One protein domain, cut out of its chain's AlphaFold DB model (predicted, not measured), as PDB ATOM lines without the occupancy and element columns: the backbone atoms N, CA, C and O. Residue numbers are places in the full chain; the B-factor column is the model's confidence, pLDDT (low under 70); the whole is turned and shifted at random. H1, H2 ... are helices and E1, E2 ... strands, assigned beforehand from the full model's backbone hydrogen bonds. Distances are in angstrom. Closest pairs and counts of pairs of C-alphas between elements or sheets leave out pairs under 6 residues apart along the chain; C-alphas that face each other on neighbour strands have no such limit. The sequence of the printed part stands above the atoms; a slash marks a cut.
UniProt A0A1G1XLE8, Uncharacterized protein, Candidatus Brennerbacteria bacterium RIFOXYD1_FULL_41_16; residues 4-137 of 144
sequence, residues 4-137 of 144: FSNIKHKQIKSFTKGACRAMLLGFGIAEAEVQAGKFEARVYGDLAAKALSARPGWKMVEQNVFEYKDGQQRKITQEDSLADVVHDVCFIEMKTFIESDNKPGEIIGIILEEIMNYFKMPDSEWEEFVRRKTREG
ATOM      1  N   PHE A   4     102.154 124.970 142.593       57.09
ATOM      2  CA  PHE A   4     102.720 123.901 141.762       57.09
ATOM      3  C   PHE A   4     102.420 122.492 142.300       57.09
ATOM      4  O   PHE A   4     102.100 121.601 141.518       57.09
ATOM      5  N   SER A   5     102.391 122.312 143.628       67.38
ATOM      6  CA  SER A   5     101.982 121.050 144.272       67.38
ATOM      7  C   SER A   5     100.537 120.664 143.925       67.38
ATOM      8  O   SER A   5     100.243 119.503 143.655       67.38
ATOM      9  N   ASN A   6      99.635 121.651 143.864       76.94
ATOM     10  CA  ASN A   6      98.218 121.434 143.570       76.94
ATOM     11  C   ASN A   6      97.961 121.093 142.097       76.94
ATOM     12  O   ASN A   6      97.088 120.277 141.799       76.94
ATOM     13  N   ILE A   7      98.705 121.700 141.168       83.31
ATOM     14  CA  ILE A   7      98.618 121.353 139.741       83.31
ATOM     15  C   ILE A   7      99.107 119.925 139.525       83.31
ATOM     16  O   ILE A   7      98.416 119.131 138.889       83.31
ATOM     17  N   LYS A   8     100.252 119.586 140.118       84.75
ATOM     18  CA  LYS A   8     100.850 118.259 140.019       84.75
ATOM     19  C   LYS A   8      99.911 117.167 140.546       84.75
ATOM     20  O   LYS A   8      99.649 116.199 139.841       84.75
ATOM     21  N   HIS A   9      99.309 117.364 141.724       87.56
ATOM     22  CA  HIS A   9      98.289 116.451 142.259       87.56
ATOM     23  C   HIS A   9      97.120 116.251 141.292       87.56
ATOM     24  O   HIS A   9      96.711 115.120 141.035       87.56
ATOM     25  N   LYS A  10      96.585 117.338 140.724       89.69
ATOM     26  CA  LYS A  10      95.479 117.255 139.760       89.69
ATOM     27  C   LYS A  10      95.870 116.491 138.498       89.69
ATOM     28  O   LYS A  10      95.048 115.738 137.985       89.69
ATOM     29  N   GLN A  11      97.098 116.664 138.012       91.06
ATOM     30  CA  GLN A  11      97.606 115.942 136.846       91.06
ATOM     31  C   GLN A  11      97.695 114.438 137.114       91.06
ATOM     32  O   GLN A  11      97.160 113.669 136.320       91.06
ATOM     33  N   ILE A  12      98.270 114.032 138.253       92.56
ATOM     34  CA  ILE A  12      98.361 112.619 138.655       92.56
ATOM     35  C   ILE A  12      96.954 112.021 138.768       92.56
ATOM     36  O   ILE A  12      96.648 111.045 138.090       92.56
ATOM     37  N   LYS A  13      96.048 112.674 139.514       93.38
ATOM     38  CA  LYS A  13      94.657 112.209 139.664       93.38
ATOM     39  C   LYS A  13      93.940 112.081 138.318       93.38
ATOM     40  O   LYS A  13      93.243 111.099 138.069       93.38
ATOM     41  N   SER A  14      94.089 113.071 137.435       93.81
ATOM     42  CA  SER A  14      93.462 113.052 136.109       93.81
ATOM     43  C   SER A  14      94.005 111.924 135.239       93.81
ATOM     44  O   SER A  14      93.229 111.271 134.541       93.81
ATOM     45  N   PHE A  15      95.318 111.695 135.280       94.62
ATOM     46  CA  PHE A  15      95.956 110.607 134.555       94.62
ATOM     47  C   PHE A  15      95.441 109.251 135.045       94.62
ATOM     48  O   PHE A  15      94.920 108.481 134.238       94.62
ATOM     49  N   THR A  16      95.487 108.995 136.358       93.75
ATOM     50  CA  THR A  16      95.050 107.720 136.945       93.75
ATOM     51  C   THR A  16      93.586 107.435 136.616       93.75
ATOM     52  O   THR A  16      93.270 106.369 136.096       93.75
ATOM     53  N   LYS A  17      92.685 108.419 136.772       93.31
ATOM     54  CA  LYS A  17      91.274 108.274 136.359       93.31
ATOM     55  C   LYS A  17      91.126 107.948 134.875       93.31
ATOM     56  O   LYS A  17      90.261 107.157 134.504       93.31
ATOM     57  N   GLY A  18      91.934 108.578 134.023       92.38
ATOM     58  CA  GLY A  18      91.962 108.303 132.589       92.38
ATOM     59  C   GLY A  18      92.383 106.864 132.288       92.38
ATOM     60  O   GLY A  18      91.729 106.196 131.489       92.38
ATOM     61  N   ALA A  19      93.417 106.367 132.969       93.12
ATOM     62  CA  ALA A  19      93.873 104.986 132.851       93.12
ATOM     63  C   ALA A  19      92.791 103.990 133.292       93.12
ATOM     64  O   ALA A  19      92.447 103.100 132.513       93.12
ATOM     65  N   CYS A  20      92.175 104.195 134.462       92.56
ATOM     66  CA  CYS A  20      91.101 103.327 134.945       92.56
ATOM     67  C   CYS A  20      89.909 103.280 133.971       92.56
ATOM     68  O   CYS A  20      89.391 102.207 133.665       92.56
ATOM     69  N   ARG A  21      89.484 104.439 133.443       92.38
ATOM     70  CA  ARG A  21      88.383 104.538 132.466       92.38
ATOM     71  C   ARG A  21      88.691 103.806 131.170       92.38
ATOM     72  O   ARG A  21      87.849 103.056 130.688       92.38
ATOM     73  N   ALA A  22      89.876 104.035 130.609       90.38
ATOM     74  CA  ALA A  22      90.278 103.417 129.353       90.38
ATOM     75  C   ALA A  22      90.345 101.890 129.478       90.38
ATOM     76  O   ALA A  22      89.838 101.187 128.610       90.38
ATOM     77  N   MET A  23      90.907 101.388 130.580       92.38
ATOM     78  CA  MET A  23      91.002  99.950 130.825       92.38
ATOM     79  C   MET A  23      89.632  99.309 131.059       92.38
ATOM     80  O   MET A  23      89.359  98.274 130.461       92.38
ATOM     81  N   LEU A  24      88.737  99.935 131.836       89.94
ATOM     82  CA  LEU A  24      87.357  99.447 131.983       89.94
ATOM     83  C   LEU A  24      86.594  99.438 130.658       89.94
ATOM     84  O   LEU A  24      85.876  98.485 130.376       89.94
ATOM     85  N   LEU A  25      86.734 100.488 129.846       88.44
ATOM     86  CA  LEU A  25      86.073 100.550 128.545       88.44
ATOM     87  C   LEU A  25      86.581  99.439 127.623       88.44
ATOM     88  O   LEU A  25      85.778  98.737 127.015       88.44
ATOM     89  N   GLY A  26      87.903  99.257 127.546       88.31
ATOM     90  CA  GLY A  26      88.509  98.176 126.772       88.31
ATOM     91  C   GLY A  26      88.052  96.800 127.252       88.31
ATOM     92  O   GLY A  26      87.736  95.943 126.432       88.31
ATOM     93  N   PHE A  27      87.942  96.620 128.570       88.31
ATOM     94  CA  PHE A  27      87.439  95.394 129.177       88.31
ATOM     95  C   PHE A  27      85.977  95.128 128.794       88.31
ATOM     96  O   PHE A  27      85.669  94.054 128.293       88.31
ATOM     97  N   GLY A  28      85.091  96.120 128.926       87.56
ATOM     98  CA  GLY A  28      83.679  95.971 128.557       87.56
ATOM     99  C   GLY A  28      83.461  95.735 127.057       87.56
ATOM    100  O   GLY A  28      82.575  94.976 126.669       87.56
ATOM    101  N   ILE A  29      84.294  96.330 126.194       87.69
ATOM    102  CA  ILE A  29      84.293  96.028 124.752       87.69
ATOM    103  C   ILE A  29      84.708  94.572 124.519       87.69
ATOM    104  O   ILE A  29      84.058  93.875 123.742       87.69
ATOM    105  N   ALA A  30      85.756  94.108 125.202       87.69
ATOM    106  CA  ALA A  30      86.205  92.726 125.116       87.69
ATOM    107  C   ALA A  30      85.095  91.757 125.565       87.69
ATOM    108  O   ALA A  30      84.777  90.818 124.842       87.69
ATOM    109  N   GLU A  31      84.424  92.023 126.686       87.62
ATOM    110  CA  GLU A  31      83.281  91.218 127.141       87.62
ATOM    111  C   GLU A  31      82.146  91.171 126.110       87.62
ATOM    112  O   GLU A  31      81.620  90.097 125.813       87.62
ATOM    113  N   ALA A  32      81.790  92.312 125.516       87.75
ATOM    114  CA  ALA A  32      80.744  92.378 124.497       87.75
ATOM    115  C   ALA A  32      81.113  91.586 123.229       87.75
ATOM    116  O   ALA A  32      80.257  90.955 122.609       87.75
ATOM    117  N   GLU A  33      82.385  91.593 122.832       87.94
ATOM    118  CA  GLU A  33      82.875  90.803 121.702       87.94
ATOM    119  C   GLU A  33      82.864  89.291 121.992       87.94
ATOM    120  O   GLU A  33      82.532  88.522 121.085       87.94
ATOM    121  N   VAL A  34      83.139  88.864 123.233       88.56
ATOM    122  CA  VAL A  34      82.965  87.461 123.660       88.56
ATOM    123  C   VAL A  34      81.499  87.055 123.576       88.56
ATOM    124  O   VAL A  34      81.175  86.030 122.980       88.56
ATOM    125  N   GLN A  35      80.597  87.879 124.113       87.94
ATOM    126  CA  GLN A  35      79.153  87.623 124.060       87.94
ATOM    127  C   GLN A  35      78.626  87.561 122.620       87.94
ATOM    128  O   GLN A  35      77.715  86.793 122.322       87.94
ATOM    129  N   ALA A  36      79.224  88.334 121.711       89.56
ATOM    130  CA  ALA A  36      78.916  88.311 120.283       89.56
ATOM    131  C   ALA A  36      79.583  87.149 119.514       89.56
ATOM    132  O   ALA A  36      79.420  87.069 118.296       89.56
ATOM    133  N   GLY A  37      80.358  86.282 120.179       86.00
ATOM    134  CA  GLY A  37      81.055  85.152 119.556       86.00
ATOM    135  C   GLY A  37      82.220  85.551 118.645       86.00
ATOM    136  O   GLY A  37      82.634  84.763 117.799       86.00
ATOM    137  N   LYS A  38      82.744  86.779 118.773       82.06
ATOM    138  CA  LYS A  38      83.843  87.289 117.934       82.06
ATOM    139  C   LYS A  38      85.214  86.785 118.380       82.06
ATOM    140  O   LYS A  38      86.131  86.739 117.563       82.06
ATOM    141  N   PHE A  39      85.362  86.434 119.656       81.25
ATOM    142  CA  PHE A  39      86.534  85.741 120.183       81.25
ATOM    143  C   PHE A  39      86.176  84.948 121.446       81.25
ATOM    144  O   PHE A  39      85.181  85.239 122.106       81.25
ATOM    145  N   GLU A  40      86.996  83.956 121.793       75.19
ATOM    146  CA  GLU A  40      86.863  83.209 123.047       75.19
ATOM    147  C   GLU A  40      87.774  83.814 124.121       75.19
ATOM    148  O   GLU A  40      88.991  83.849 123.946       75.19
ATOM    149  N   ALA A  41      87.199  84.245 125.246       77.56
ATOM    150  CA  ALA A  41      87.948  84.488 126.477       77.56
ATOM    151  C   ALA A  41      87.796  83.268 127.386       77.56
ATOM    152  O   ALA A  41      86.679  82.883 127.733       77.56
ATOM    153  N   ARG A  42      88.913  82.653 127.769       67.19
ATOM    154  CA  ARG A  42      88.932  81.498 128.678       67.19
ATOM    155  C   ARG A  42      89.157  81.932 130.113       67.19
ATOM    156  O   ARG A  42      88.715  81.250 131.033       67.19
ATOM    157  N   VAL A  43      89.846  83.054 130.294       70.12
ATOM    158  CA  VAL A  43      90.194  83.608 131.599       70.12
ATOM    159  C   VAL A  43      90.117  85.125 131.594       70.12
ATOM    160  O   VAL A  43      90.199  85.768 130.550       70.12
ATOM    161  N   TYR A  44      90.011  85.700 132.791       76.06
ATOM    162  CA  TYR A  44      90.014  87.144 133.011       76.06
ATOM    163  C   TYR A  44      91.183  87.851 132.296       76.06
ATOM    164  O   TYR A  44      91.007  88.903 131.675       76.06
ATOM    165  N   GLY A  45      92.362  87.221 132.314       74.25
ATOM    166  CA  GLY A  45      93.561  87.716 131.643       74.25
ATOM    167  C   GLY A  45      93.384  87.966 130.142       74.25
ATOM    168  O   GLY A  45      93.984  88.905 129.636       74.25
ATOM    169  N   ASP A  46      92.521  87.220 129.442       79.38
ATOM    170  CA  ASP A  46      92.284  87.413 128.002       79.38
ATOM    171  C   ASP A  46      91.530  88.725 127.729       79.38
ATOM    172  O   ASP A  46      91.837  89.455 126.784       79.38
ATOM    173  N   LEU A  47      90.574  89.068 128.599       84.88
ATOM    174  CA  LEU A  47      89.820  90.320 128.529       84.88
ATOM    175  C   LEU A  47      90.721  91.519 128.854       84.88
ATOM    176  O   LEU A  47      90.710  92.527 128.145       84.88
ATOM    177  N   ALA A  48      91.550  91.398 129.893       82.81
ATOM    178  CA  ALA A  48      92.509  92.433 130.268       82.81
ATOM    179  C   ALA A  48      93.615  92.614 129.211       82.81
ATOM    180  O   ALA A  48      93.976  93.745 128.886       82.81
ATOM    181  N   ALA A  49      94.100  91.520 128.617       85.12
ATOM    182  CA  ALA A  49      95.040  91.534 127.499       85.12
ATOM    183  C   ALA A  49      94.441  92.241 126.279       85.12
ATOM    184  O   ALA A  49      95.084  93.099 125.670       85.12
ATOM    185  N   LYS A  50      93.176  91.957 125.955       86.00
ATOM    186  CA  LYS A  50      92.457  92.654 124.888       86.00
ATOM    187  C   LYS A  50      92.336  94.152 125.180       86.00
ATOM    188  O   LYS A  50      92.655  94.958 124.306       86.00
ATOM    189  N   ALA A  51      91.963  94.530 126.401       87.88
ATOM    190  CA  ALA A  51      91.886  95.930 126.815       87.88
ATOM    191  C   ALA A  51      93.243  96.648 126.684       87.88
ATOM    192  O   ALA A  51      93.314  97.739 126.117       87.88
ATOM    193  N   LEU A  52      94.326  96.013 127.143       89.00
ATOM    194  CA  LEU A  52      95.674  96.578 127.076       89.00
ATOM    195  C   LEU A  52      96.194  96.670 125.637       89.00
ATOM    196  O   LEU A  52      96.846  97.648 125.285       89.00
ATOM    197  N   SER A  53      95.844  95.714 124.773       87.50
ATOM    198  CA  SER A  53      96.217  95.735 123.351       87.50
ATOM    199  C   SER A  53      95.643  96.930 122.581       87.50
ATOM    200  O   SER A  53      96.220  97.354 121.582       87.50
ATOM    201  N   ALA A  54      94.524  97.493 123.050       86.50
ATOM    202  CA  ALA A  54      93.907  98.684 122.473       86.50
ATOM    203  C   ALA A  54      94.479  99.994 123.051       86.50
ATOM    204  O   ALA A  54      94.151 101.081 122.568       86.50
ATOM    205  N   ARG A  55      95.315  99.917 124.095       89.69
ATOM    206  CA  ARG A  55      95.865 101.085 124.777       89.69
ATOM    207  C   ARG A  55      97.076 101.645 124.014       89.69
ATOM    208  O   ARG A  55      98.023 100.908 123.742       89.69
ATOM    209  N   PRO A  56      97.111 102.954 123.703       89.56
ATOM    210  CA  PRO A  56      98.244 103.552 123.003       89.56
ATOM    211  C   PRO A  56      99.571 103.374 123.750       89.56
ATOM    212  O   PRO A  56      99.648 103.580 124.958       89.56
ATOM    213  N   GLY A  57     100.630 103.051 123.008       90.94
ATOM    214  CA  GLY A  57     101.979 102.874 123.553       90.94
ATOM    215  C   GLY A  57     102.266 101.483 124.119       90.94
ATOM    216  O   GLY A  57     103.411 101.238 124.488       90.94
ATOM    217  N   TRP A  58     101.275 100.587 124.144       94.25
ATOM    218  CA  TRP A  58     101.440  99.184 124.514       94.25
ATOM    219  C   TRP A  58     101.412  98.289 123.284       94.25
ATOM    220  O   TRP A  58     100.635  98.506 122.352       94.25
ATOM    221  N   LYS A  59     102.250  97.254 123.290       93.38
ATOM    222  CA  LYS A  59     102.291  96.237 122.243       93.38
ATOM    223  C   LYS A  59     102.371  94.855 122.870       93.38
ATOM    224  O   LYS A  59     103.191  94.623 123.748       93.38
ATOM    225  N   MET A  60     101.562  93.922 122.382       91.50
ATOM    226  CA  MET A  60     101.718  92.513 122.739       91.50
ATOM    227  C   MET A  60     102.945  91.943 122.016       91.50
ATOM    228  O   MET A  60     103.001  91.967 120.782       91.50
ATOM    229  N   VAL A  61     103.933  91.480 122.779       92.50
ATOM    230  CA  VAL A  61     105.188  90.903 122.259       92.50
ATOM    231  C   VAL A  61     105.176  89.378 122.311       92.50
ATOM    232  O   VAL A  61     105.678  88.733 121.397       92.50
ATOM    233  N   GLU A  62     104.514  88.809 123.317       89.19
ATOM    234  CA  GLU A  62     104.224  87.379 123.442       89.19
ATOM    235  C   GLU A  62     102.806  87.203 123.992       89.19
ATOM    236  O   GLU A  62     102.165  88.173 124.404       89.19
ATOM    237  N   GLN A  63     102.286  85.973 124.012       85.56
ATOM    238  CA  GLN A  63     100.953  85.716 124.556       85.56
ATOM    239  C   GLN A  63     100.861  86.209 126.007       85.56
ATOM    240  O   GLN A  63     101.580  85.734 126.886       85.56
ATOM    241  N   ASN A  64      99.960  87.164 126.247       86.81
ATOM    242  CA  ASN A  64      99.760  87.845 127.528       86.81
ATOM    243  C   ASN A  64     100.972  88.641 128.050       86.81
ATOM    244  O   ASN A  64     100.946  89.081 129.195       86.81
ATOM    245  N   VAL A  65     102.007  88.878 127.238       91.94
ATOM    246  CA  VAL A  65     103.144  89.745 127.583       91.94
ATOM    247  C   VAL A  65     103.076  91.014 126.748       91.94
ATOM    248  O   VAL A  65     103.121  90.977 125.516       91.94
ATOM    249  N   PHE A  66     102.977  92.144 127.436       93.94
ATOM    250  CA  PHE A  66     102.852  93.462 126.840       93.94
ATOM    251  C   PHE A  66     104.079  94.297 127.150       93.94
ATOM    252  O   PHE A  66     104.518  94.349 128.290       93.94
ATOM    253  N   GLU A  67     104.599  94.978 126.145       94.56
ATOM    254  CA  GLU A  67     105.712  95.903 126.270       94.56
ATOM    255  C   GLU A  67     105.206  97.332 126.077       94.56
ATOM    256  O   GLU A  67     104.468  97.623 125.126       94.56
ATOM    257  N   TYR A  68     105.577  98.216 126.998       95.06
ATOM    258  CA  TYR A  68     105.375  99.650 126.866       95.06
ATOM    259  C   TYR A  68     106.509 100.273 126.046       95.06
ATOM    260  O   TYR A  68     107.603  99.727 125.954       95.06
ATOM    261  N   LYS A  69     106.269 101.445 125.452       90.88
ATOM    262  CA  LYS A  69     107.196 102.143 124.535       90.88
ATOM    263  C   LYS A  69     108.631 102.359 125.053       90.88
ATOM    264  O   LYS A  69     109.505 102.689 124.260       90.88
ATOM    265  N   ASP A  70     108.857 102.253 126.358       87.38
ATOM    266  CA  ASP A  70     110.165 102.386 127.007       87.38
ATOM    267  C   ASP A  70     110.863 101.034 127.267       87.38
ATOM    268  O   ASP A  70     111.916 100.998 127.903       87.38
ATOM    269  N   GLY A  71     110.291  99.933 126.770       89.31
ATOM    270  CA  GLY A  71     110.797  98.571 126.920       89.31
ATOM    271  C   GLY A  71     110.352  97.867 128.203       89.31
ATOM    272  O   GLY A  71     110.715  96.711 128.412       89.31
ATOM    273  N   GLN A  72     109.577  98.515 129.080       91.31
ATOM    274  CA  GLN A  72     109.055  97.844 130.269       91.31
ATOM    275  C   GLN A  72     107.964  96.847 129.908       91.31
ATOM    276  O   GLN A  72     107.036  97.160 129.164       91.31
ATOM    277  N   GLN A  73     108.054  95.650 130.485       93.00
ATOM    278  CA  GLN A  73     107.135  94.565 130.183       93.00
ATOM    279  C   GLN A  73     106.185  94.273 131.338       93.00
ATOM    280  O   GLN A  73     106.559  94.279 132.510       93.00
ATOM    281  N   ARG A  74     104.948  93.943 130.976       91.62
ATOM    282  CA  ARG A  74     103.898  93.456 131.858       91.62
ATOM    283  C   ARG A  74     103.337  92.154 131.305       91.62
ATOM    284  O   ARG A  74     102.673  92.138 130.271       91.62
ATOM    285  N   LYS A  75     103.565  91.057 132.026       91.44
ATOM    286  CA  LYS A  75     102.941  89.759 131.753       91.44
ATOM    287  C   LYS A  75     101.648  89.620 132.536       91.44
ATOM    288  O   LYS A  75     101.737  89.511 133.749       91.44
ATOM    289  N   ILE A  76     100.496  89.590 131.875       89.81
ATOM    290  CA  ILE A  76      99.178  89.367 132.484       89.81
ATOM    291  C   ILE A  76      98.983  87.874 132.777       89.81
ATOM    292  O   ILE A  76      99.232  87.010 131.935       89.81
ATOM    293  N   THR A  77      98.539  87.573 133.990       87.12
ATOM    294  CA  THR A  77      98.274  86.227 134.496       87.12
ATOM    295  C   THR A  77      96.795  86.064 134.845       87.12
ATOM    296  O   THR A  77      96.015  87.010 134.782       87.12
ATOM    297  N   GLN A  78      96.384  84.842 135.189       81.81
ATOM    298  CA  GLN A  78      94.996  84.555 135.568       81.81
ATOM    299  C   GLN A  78      94.628  85.091 136.958       81.81
ATOM    300  O   GLN A  78      93.448  85.251 137.247       81.81
ATOM    301  N   GLU A  79      95.629  85.351 137.799       84.44
ATOM    302  CA  GLU A  79      95.458  85.877 139.158       84.44
ATOM    303  C   GLU A  79      95.312  87.404 139.173       84.44
ATOM    304  O   GLU A  79      94.880  87.976 140.172       84.44
ATOM    305  N   ASP A  80      95.657  88.068 138.066       86.88
ATOM    306  CA  ASP A  80      95.551  89.515 137.950       86.88
ATOM    307  C   ASP A  80      94.094  89.959 137.856       86.88
ATOM    308  O   ASP A  80      93.346  89.507 136.993       86.88
ATOM    309  N   SER A  81      93.712  90.916 138.695       87.88
ATOM    310  CA  SER A  81      92.461  91.660 138.556       87.88
ATOM    311  C   SER A  81      92.613  92.848 137.596       87.88
ATOM    312  O   SER A  81      93.719  93.227 137.203       87.88
ATOM    313  N   LEU A  82      91.508  93.532 137.260       88.12
ATOM    314  CA  LEU A  82      91.610  94.775 136.477       88.12
ATOM    315  C   LEU A  82      92.417  95.834 137.213       88.12
ATOM    316  O   LEU A  82      93.146  96.604 136.591       88.12
ATOM    317  N   ALA A  83      92.251  95.881 138.535       90.44
ATOM    318  CA  ALA A  83      92.946  96.823 139.390       90.44
ATOM    319  C   ALA A  83      94.458  96.574 139.355       90.44
ATOM    320  O   ALA A  83      95.215  97.539 139.292       90.44
ATOM    321  N   ASP A  84      94.895  95.311 139.289       90.88
ATOM    322  CA  ASP A  84      96.307  94.951 139.112       90.88
ATOM    323  C   ASP A  84      96.874  95.472 137.805       90.88
ATOM    324  O   ASP A  84      97.925  96.111 137.785       90.88
ATOM    325  N   VAL A  85      96.163  95.226 136.707       91.50
ATOM    326  CA  VAL A  85      96.621  95.657 135.388       91.50
ATOM    327  C   VAL A  85      96.636  97.183 135.305       91.50
ATOM    328  O   VAL A  85      97.604  97.761 134.821       91.50
ATOM    329  N   VAL A  86      95.605  97.860 135.820       93.31
ATOM    330  CA  VAL A  86      95.539  99.331 135.855       93.31
ATOM    331  C   VAL A  86      96.639  99.931 136.723       93.31
ATOM    332  O   VAL A  86      97.234 100.934 136.326       93.31
ATOM    333  N   HIS A  87      96.913  99.337 137.883       94.62
ATOM    334  CA  HIS A  87      98.009  99.744 138.750       94.62
ATOM    335  C   HIS A  87      99.334  99.694 138.001       94.62
ATOM    336  O   HIS A  87     100.006 100.715 137.870       94.62
ATOM    337  N   ASP A  88      99.665  98.540 137.431       93.62
ATOM    338  CA  ASP A  88     100.954  98.341 136.778       93.62
ATOM    339  C   ASP A  88     101.090  99.246 135.546       93.62
ATOM    340  O   ASP A  88     102.147  99.829 135.321       93.62
ATOM    341  N   VAL A  89      99.996  99.461 134.806       94.00
ATOM    342  CA  VAL A  89      99.934 100.448 133.719       94.00
ATOM    343  C   VAL A  89     100.236 101.857 134.227       94.00
ATOM    344  O   VAL A  89     101.044 102.557 133.620       94.00
ATOM    345  N   CYS A  90      99.622 102.292 135.333       94.31
ATOM    346  CA  CYS A  90      99.881 103.622 135.884       94.31
ATOM    347  C   CYS A  90     101.345 103.781 136.293       94.31
ATOM    348  O   CYS A  90     101.956 104.796 135.970       94.31
ATOM    349  N   PHE A  91     101.918 102.783 136.961       93.56
ATOM    350  CA  PHE A  91     103.301 102.838 137.423       93.56
ATOM    351  C   PHE A  91     104.304 102.793 136.274       93.56
ATOM    352  O   PHE A  91     105.266 103.554 136.291       93.56
ATOM    353  N   ILE A  92     104.066 101.964 135.257       93.56
ATOM    354  CA  ILE A  92     104.933 101.882 134.080       93.56
ATOM    355  C   ILE A  92     104.889 103.197 133.297       93.56
ATOM    356  O   ILE A  92     105.930 103.798 133.039       93.56
ATOM    357  N   GLU A  93     103.696 103.705 132.984       93.75
ATOM    358  CA  GLU A  93     103.557 104.926 132.184       93.75
ATOM    359  C   GLU A  93     104.008 106.192 132.915       93.75
ATOM    360  O   GLU A  93     104.457 107.148 132.279       93.75
ATOM    361  N   MET A  94     103.890 106.208 134.245       91.62
ATOM    362  CA  MET A  94     104.334 107.320 135.082       91.62
ATOM    363  C   MET A  94     105.727 107.110 135.672       91.62
ATOM    364  O   MET A  94     106.164 107.971 136.431       91.62
ATOM    365  N   LYS A  95     106.454 106.036 135.335       90.31
ATOM    366  CA  LYS A  95     107.724 105.690 135.992       90.31
ATOM    367  C   LYS A  95     108.703 106.854 136.021       90.31
ATOM    368  O   LYS A  95     109.118 107.277 137.093       90.31
ATOM    369  N   THR A  96     109.010 107.427 134.856       88.50
ATOM    370  CA  THR A  96     109.938 108.563 134.760       88.50
ATOM    371  C   THR A  96     109.467 109.745 135.604       88.50
ATOM    372  O   THR A  96     110.276 110.415 136.234       88.50
ATOM    373  N   PHE A  97     108.157 109.988 135.651       88.94
ATOM    374  CA  PHE A  97     107.582 111.064 136.447       88.94
ATOM    375  C   PHE A  97     107.719 110.799 137.954       88.94
ATOM    376  O   PHE A  97     108.112 111.705 138.682       88.94
ATOM    377  N   ILE A  98     107.456 109.567 138.405       89.31
ATOM    378  CA  ILE A  98     107.623 109.133 139.799       89.31
ATOM    379  C   ILE A  98     109.096 109.240 140.217       89.31
ATOM    380  O   ILE A  98     109.397 109.859 141.232       89.31
ATOM    381  N   GLU A  99     110.011 108.679 139.423       87.69
ATOM    382  CA  GLU A  99     111.449 108.619 139.729       87.69
ATOM    383  C   GLU A  99     112.135 109.989 139.679       87.69
ATOM    384  O   GLU A  99     113.096 110.226 140.405       87.69
ATOM    385  N   SER A 100     111.650 110.903 138.832       87.06
ATOM    386  CA  SER A 100     112.206 112.258 138.722       87.06
ATOM    387  C   SER A 100     111.795 113.197 139.860       87.06
ATOM    388  O   SER A 100     112.320 114.308 139.962       87.06
ATOM    389  N   ASP A 101     110.838 112.787 140.692       87.69
ATOM    390  CA  ASP A 101     110.268 113.650 141.709       87.69
ATOM    391  C   ASP A 101     111.004 113.569 143.047       87.69
ATOM    392  O   ASP A 101     111.507 112.525 143.451       87.69
ATOM    393  N   ASN A 102     111.015 114.673 143.793       86.38
ATOM    394  CA  ASN A 102     111.619 114.704 145.122       86.38
ATOM    395  C   ASN A 102     110.764 114.022 146.205       86.38
ATOM    396  O   ASN A 102     111.245 113.839 147.324       86.38
ATOM    397  N   LYS A 103     109.508 113.672 145.902       87.00
ATOM    398  CA  LYS A 103     108.574 112.994 146.804       87.00
ATOM    399  C   LYS A 103     107.779 111.897 146.074       87.00
ATOM    400  O   LYS A 103     106.556 111.996 145.941       87.00
ATOM    401  N   PRO A 104     108.441 110.811 145.639       87.25
ATOM    402  CA  PRO A 104     107.795 109.725 144.895       87.25
ATOM    403  C   PRO A 104     106.631 109.081 145.663       87.25
ATOM    404  O   PRO A 104     105.619 108.738 145.056       87.25
ATOM    405  N   GLY A 105     106.725 108.995 146.996       87.38
ATOM    406  CA  GLY A 105     105.661 108.444 147.840       87.38
ATOM    407  C   GLY A 105     104.348 109.233 147.791       87.38
ATOM    408  O   GLY A 105     103.278 108.634 147.754       87.38
ATOM    409  N   GLU A 106     104.396 110.568 147.671       88.06
ATOM    410  CA  GLU A 106     103.173 111.375 147.502       88.06
ATOM    411  C   GLU A 106     102.482 111.054 146.165       88.06
ATOM    412  O   GLU A 106     101.257 110.974 146.100       88.06
ATOM    413  N   ILE A 107     103.252 110.825 145.093       89.94
ATOM    414  CA  ILE A 107     102.702 110.452 143.779       89.94
ATOM    415  C   ILE A 107     102.066 109.064 143.847       89.94
ATOM    416  O   ILE A 107     100.930 108.890 143.407       89.94
ATOM    417  N   ILE A 108     102.792 108.099 144.413       91.38
ATOM    418  CA  ILE A 108     102.330 106.722 144.598       91.38
ATOM    419  C   ILE A 108     101.031 106.702 145.407       91.38
ATOM    420  O   ILE A 108     100.048 106.118 144.957       91.38
ATOM    421  N   GLY A 109     100.986 107.407 146.541       90.25
ATOM    422  CA  GLY A 109      99.800 107.490 147.390       90.25
ATOM    423  C   GLY A 109      98.575 108.026 146.647       90.25
ATOM    424  O   GLY A 109      97.488 107.470 146.775       90.25
ATOM    425  N   ILE A 110      98.747 109.044 145.798       92.19
ATOM    426  CA  ILE A 110      97.658 109.580 144.969       92.19
ATOM    427  C   ILE A 110      97.171 108.559 143.942       92.19
ATOM    428  O   ILE A 110      95.965 108.412 143.760       92.19
ATOM    429  N   ILE A 111      98.085 107.877 143.245       93.31
ATOM    430  CA  ILE A 111      97.716 106.852 142.256       93.31
ATOM    431  C   ILE A 111      96.898 105.757 142.943       93.31
ATOM    432  O   ILE A 111      95.824 105.391 142.466       93.31
ATOM    433  N   LEU A 112      97.386 105.271 144.081       93.06
ATOM    434  CA  LEU A 112      96.750 104.216 144.855       93.06
ATOM    435  C   LEU A 112      95.368 104.638 145.382       93.06
ATOM    436  O   LEU A 112      94.396 103.917 145.169       93.06
ATOM    437  N   GLU A 113      95.248 105.833 145.967       91.88
ATOM    438  CA  GLU A 113      93.968 106.391 146.425       91.88
ATOM    439  C   GLU A 113      92.938 106.453 145.283       91.88
ATOM    440  O   GLU A 113      91.773 106.085 145.452       91.88
ATOM    441  N   GLU A 114      93.349 106.900 144.095       93.44
ATOM    442  CA  GLU A 114      92.444 106.989 142.949       93.44
ATOM    443  C   GLU A 114      92.032 105.613 142.419       93.44
ATOM    444  O   GLU A 114      90.875 105.446 142.041       93.44
ATOM    445  N   ILE A 115      92.923 104.617 142.426       93.62
ATOM    446  CA  ILE A 115      92.576 103.234 142.062       93.62
ATOM    447  C   ILE A 115      91.563 102.663 143.062       93.62
ATOM    448  O   ILE A 115      90.512 102.176 142.640       93.62
ATOM    449  N   MET A 116      91.826 102.786 144.367       92.50
ATOM    450  CA  MET A 116      90.921 102.334 145.430       92.50
ATOM    451  C   MET A 116      89.524 102.945 145.272       92.50
ATOM    452  O   MET A 116      88.526 102.227 145.197       92.50
ATOM    453  N   ASN A 117      89.456 104.272 145.131       91.31
ATOM    454  CA  ASN A 117      88.199 105.002 144.974       91.31
ATOM    455  C   ASN A 117      87.448 104.617 143.698       91.31
ATOM    456  O   ASN A 117      86.216 104.577 143.680       91.31
ATOM    457  N   TYR A 118      88.177 104.359 142.614       91.94
ATOM    458  CA  TYR A 118      87.576 104.061 141.324       91.94
ATOM    459  C   TYR A 118      86.970 102.656 141.279       91.94
ATOM    460  O   TYR A 118      85.857 102.487 140.781       91.94
ATOM    461  N   PHE A 119      87.671 101.664 141.833       88.75
ATOM    462  CA  PHE A 119      87.189 100.283 141.909       88.75
ATOM    463  C   PHE A 119      86.288 100.010 143.118       88.75
ATOM    464  O   PHE A 119      85.645  98.966 143.154       88.75
ATOM    465  N   LYS A 120      86.189 100.951 144.070       91.00
ATOM    466  CA  LYS A 120      85.397 100.821 145.305       91.00
ATOM    467  C   LYS A 120      85.737  99.544 146.085       91.00
ATOM    468  O   LYS A 120      84.839  98.871 146.589       91.00
ATOM    469  N   MET A 121      87.023  99.203 146.139       87.62
ATOM    470  CA  MET A 121      87.488  98.006 146.838       87.62
ATOM    471  C   MET A 121      87.201  98.121 148.344       87.62
ATOM    472  O   MET A 121      87.448  99.185 148.913       87.62
ATOM    473  N   PRO A 122      86.697  97.060 148.998       92.12
ATOM    474  CA  PRO A 122      86.627  96.994 150.455       92.12
ATOM    475  C   PRO A 122      88.017  97.128 151.089       92.12
ATOM    476  O   PRO A 122      88.994  96.624 150.536       92.12
ATOM    477  N   ASP A 123      88.096  97.708 152.289       90.19
ATOM    478  CA  ASP A 123      89.371  97.943 152.987       90.19
ATOM    479  C   ASP A 123      90.223  96.667 153.125       90.19
ATOM    480  O   ASP A 123      91.430  96.698 152.905       90.19
ATOM    481  N   SER A 124      89.602  95.513 153.398       91.31
ATOM    482  CA  SER A 124      90.314  94.232 153.512       91.31
ATOM    483  C   SER A 124      90.936  93.759 152.196       91.31
ATOM    484  O   SER A 124      92.019  93.176 152.198       91.31
ATOM    485  N   GLU A 125      90.256  93.989 151.069       89.94
ATOM    486  CA  GLU A 125      90.786  93.660 149.740       89.94
ATOM    487  C   GLU A 125      91.882  94.646 149.342       89.94
ATOM    488  O   GLU A 125      92.901  94.252 148.776       89.94
ATOM    489  N   TRP A 126      91.703  95.919 149.697       91.25
ATOM    490  CA  TRP A 126      92.680  96.965 149.453       91.25
ATOM    491  C   TRP A 126      93.991  96.733 150.216       91.25
ATOM    492  O   TRP A 126      95.073  96.836 149.637       91.25
ATOM    493  N   GLU A 127      93.916  96.358 151.494       90.38
ATOM    494  CA  GLU A 127      95.099  96.026 152.288       90.38
ATOM    495  C   GLU A 127      95.885  94.859 151.683       90.38
ATOM    496  O   GLU A 127      97.115  94.928 151.585       90.38
ATOM    497  N   GLU A 128      95.201  93.794 151.255       90.69
ATOM    498  CA  GLU A 128      95.874  92.650 150.639       90.69
ATOM    499  C   GLU A 128      96.447  93.000 149.263       90.69
ATOM    500  O   GLU A 128      97.578  92.612 148.964       90.69
ATOM    501  N   PHE A 129      95.728  93.794 148.463       91.06
ATOM    502  CA  PHE A 129      96.215  94.334 147.193       91.06
ATOM    503  C   PHE A 129      97.532  95.096 147.385       91.06
ATOM    504  O   PHE A 129      98.542  94.764 146.760       91.06
ATOM    505  N   VAL A 130      97.554  96.065 148.307       90.12
ATOM    506  CA  VAL A 130      98.746  96.873 148.586       90.12
ATOM    507  C   VAL A 130      99.885  95.991 149.094       90.12
ATOM    508  O   VAL A 130     101.003  96.105 148.593       90.12
ATOM    509  N   ARG A 131      99.623  95.070 150.035       89.19
ATOM    510  CA  ARG A 131     100.639  94.131 150.550       89.19
ATOM    511  C   ARG A 131     101.213  93.236 149.461       89.19
ATOM    512  O   ARG A 131     102.400  92.905 149.515       89.19
ATOM    513  N   ARG A 132     100.387  92.778 148.523       90.31
ATOM    514  CA  ARG A 132     100.833  91.946 147.407       90.31
ATOM    515  C   ARG A 132     101.720  92.752 146.461       90.31
ATOM    516  O   ARG A 132     102.831  92.311 146.181       90.31
ATOM    517  N   LYS A 133     101.319  93.969 146.083       89.75
ATOM    518  CA  LYS A 133     102.136  94.861 145.244       89.75
ATOM    519  C   LYS A 133     103.468  95.254 145.891       89.75
ATOM    520  O   LYS A 133     104.489  95.280 145.203       89.75
ATOM    521  N   THR A 134     103.511  95.432 147.213       87.62
ATOM    522  CA  THR A 134     104.779  95.594 147.949       87.62
ATOM    523  C   THR A 134     105.668  94.352 147.837       87.62
ATOM    524  O   THR A 134     106.866  94.476 147.593       87.62
ATOM    525  N   ARG A 135     105.104  93.143 147.999       87.88
ATOM    526  CA  ARG A 135     105.842  91.867 147.879       87.88
ATOM    527  C   ARG A 135     106.377  91.627 146.465       87.88
ATOM    528  O   ARG A 135     107.458  91.070 146.321       87.88
ATOM    529  N   GLU A 136     105.647  92.081 145.449       86.56
ATOM    530  CA  GLU A 136     106.068  92.083 144.039       86.56
ATOM    531  C   GLU A 136     107.195  93.099 143.747       86.56
ATOM    532  O   GLU A 136     107.784  93.066 142.670       86.56
ATOM    533  N   GLY A 137     107.529  93.983 144.697       84.38
ATOM    534  CA  GLY A 137     108.635  94.934 144.576       84.38
ATOM    535  C   GLY A 137     108.285  96.245 143.869       84.38
ATOM    536  O   GLY A 137     109.195  96.999 143.530       84.38
TER     537      GLY A 137
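AT A GLANCE: This is residues 4 to 137 of the 144 residues of an uncharacterized protein of Candidatus Brennerbacteria bacterium RIFOXYD1_FULL_41_16 (UniProt A0A1G1XLE8). One long helix, H1, runs the length of the domain, with H2, H3 and H5 packed on one side of it at different angles. H3 lies in the middle; a small sheet covers H2 and H3 away from H1, and H6 folds back beyond H3 and H5. The printed part has 134 residues, mostly helix, in the order H1 H2 E1 E2 E3 H3 H4 H5 H6; the antiparallel sheet E1 E2 E3 is a meander, each strand the neighbour of the one before. It is compact, radius of gyration of the C-alphas 15.1 A, spanning 49 by 34 by 27 A.

IN THESE COORDINATES: H1, residues 4 to 35, begins at C-alpha (102.720, 123.901, 141.762) and is 46.7 A long. H2 is 44 to 53, E1 58 to 62, E2 65 to 68, E3 73 to 75, H3 82 to 93 and H4 95 to 99. H5, 104 to 119, measures 22.9 A; H6, 123 to 135, ends at C-alpha (105.842, 91.867, 147.879).

HOW THE PARTS SIT: H1 touches H2 with residues 23 to 31 alone, C-alphas 26 and 51 closest at 4.1 A, at a steep tilt of 62 degrees. It touches H3 at Cys 20 and Val 86, closest C-alphas 6.0 A, and H5 at Thr 16 and Ile 111, also 6.0 A. H2 is on the sheet at height 9.7 A, H3 at 9.9 A. In hairpin E1 and E2, N 59 and O 67 are 2.9 A apart; in E2 and E3, N 74 and O 66, 2.8 A. H4 and H5 only just touch, only at the corner, with 3 pairs within 8 A, C-alphas 98 and 104 closest at 5.1 A. H3 and H6 are near each other. In each helix every O i to N i+4 pair is within hydrogen-bond range.

THE WHOLE: The farthest C-alphas, Phe 4 and Gly 37, are 49.6 A apart. The printed part has no cut and no long link. Residues 4, 5 and 42 have pLDDT under 70.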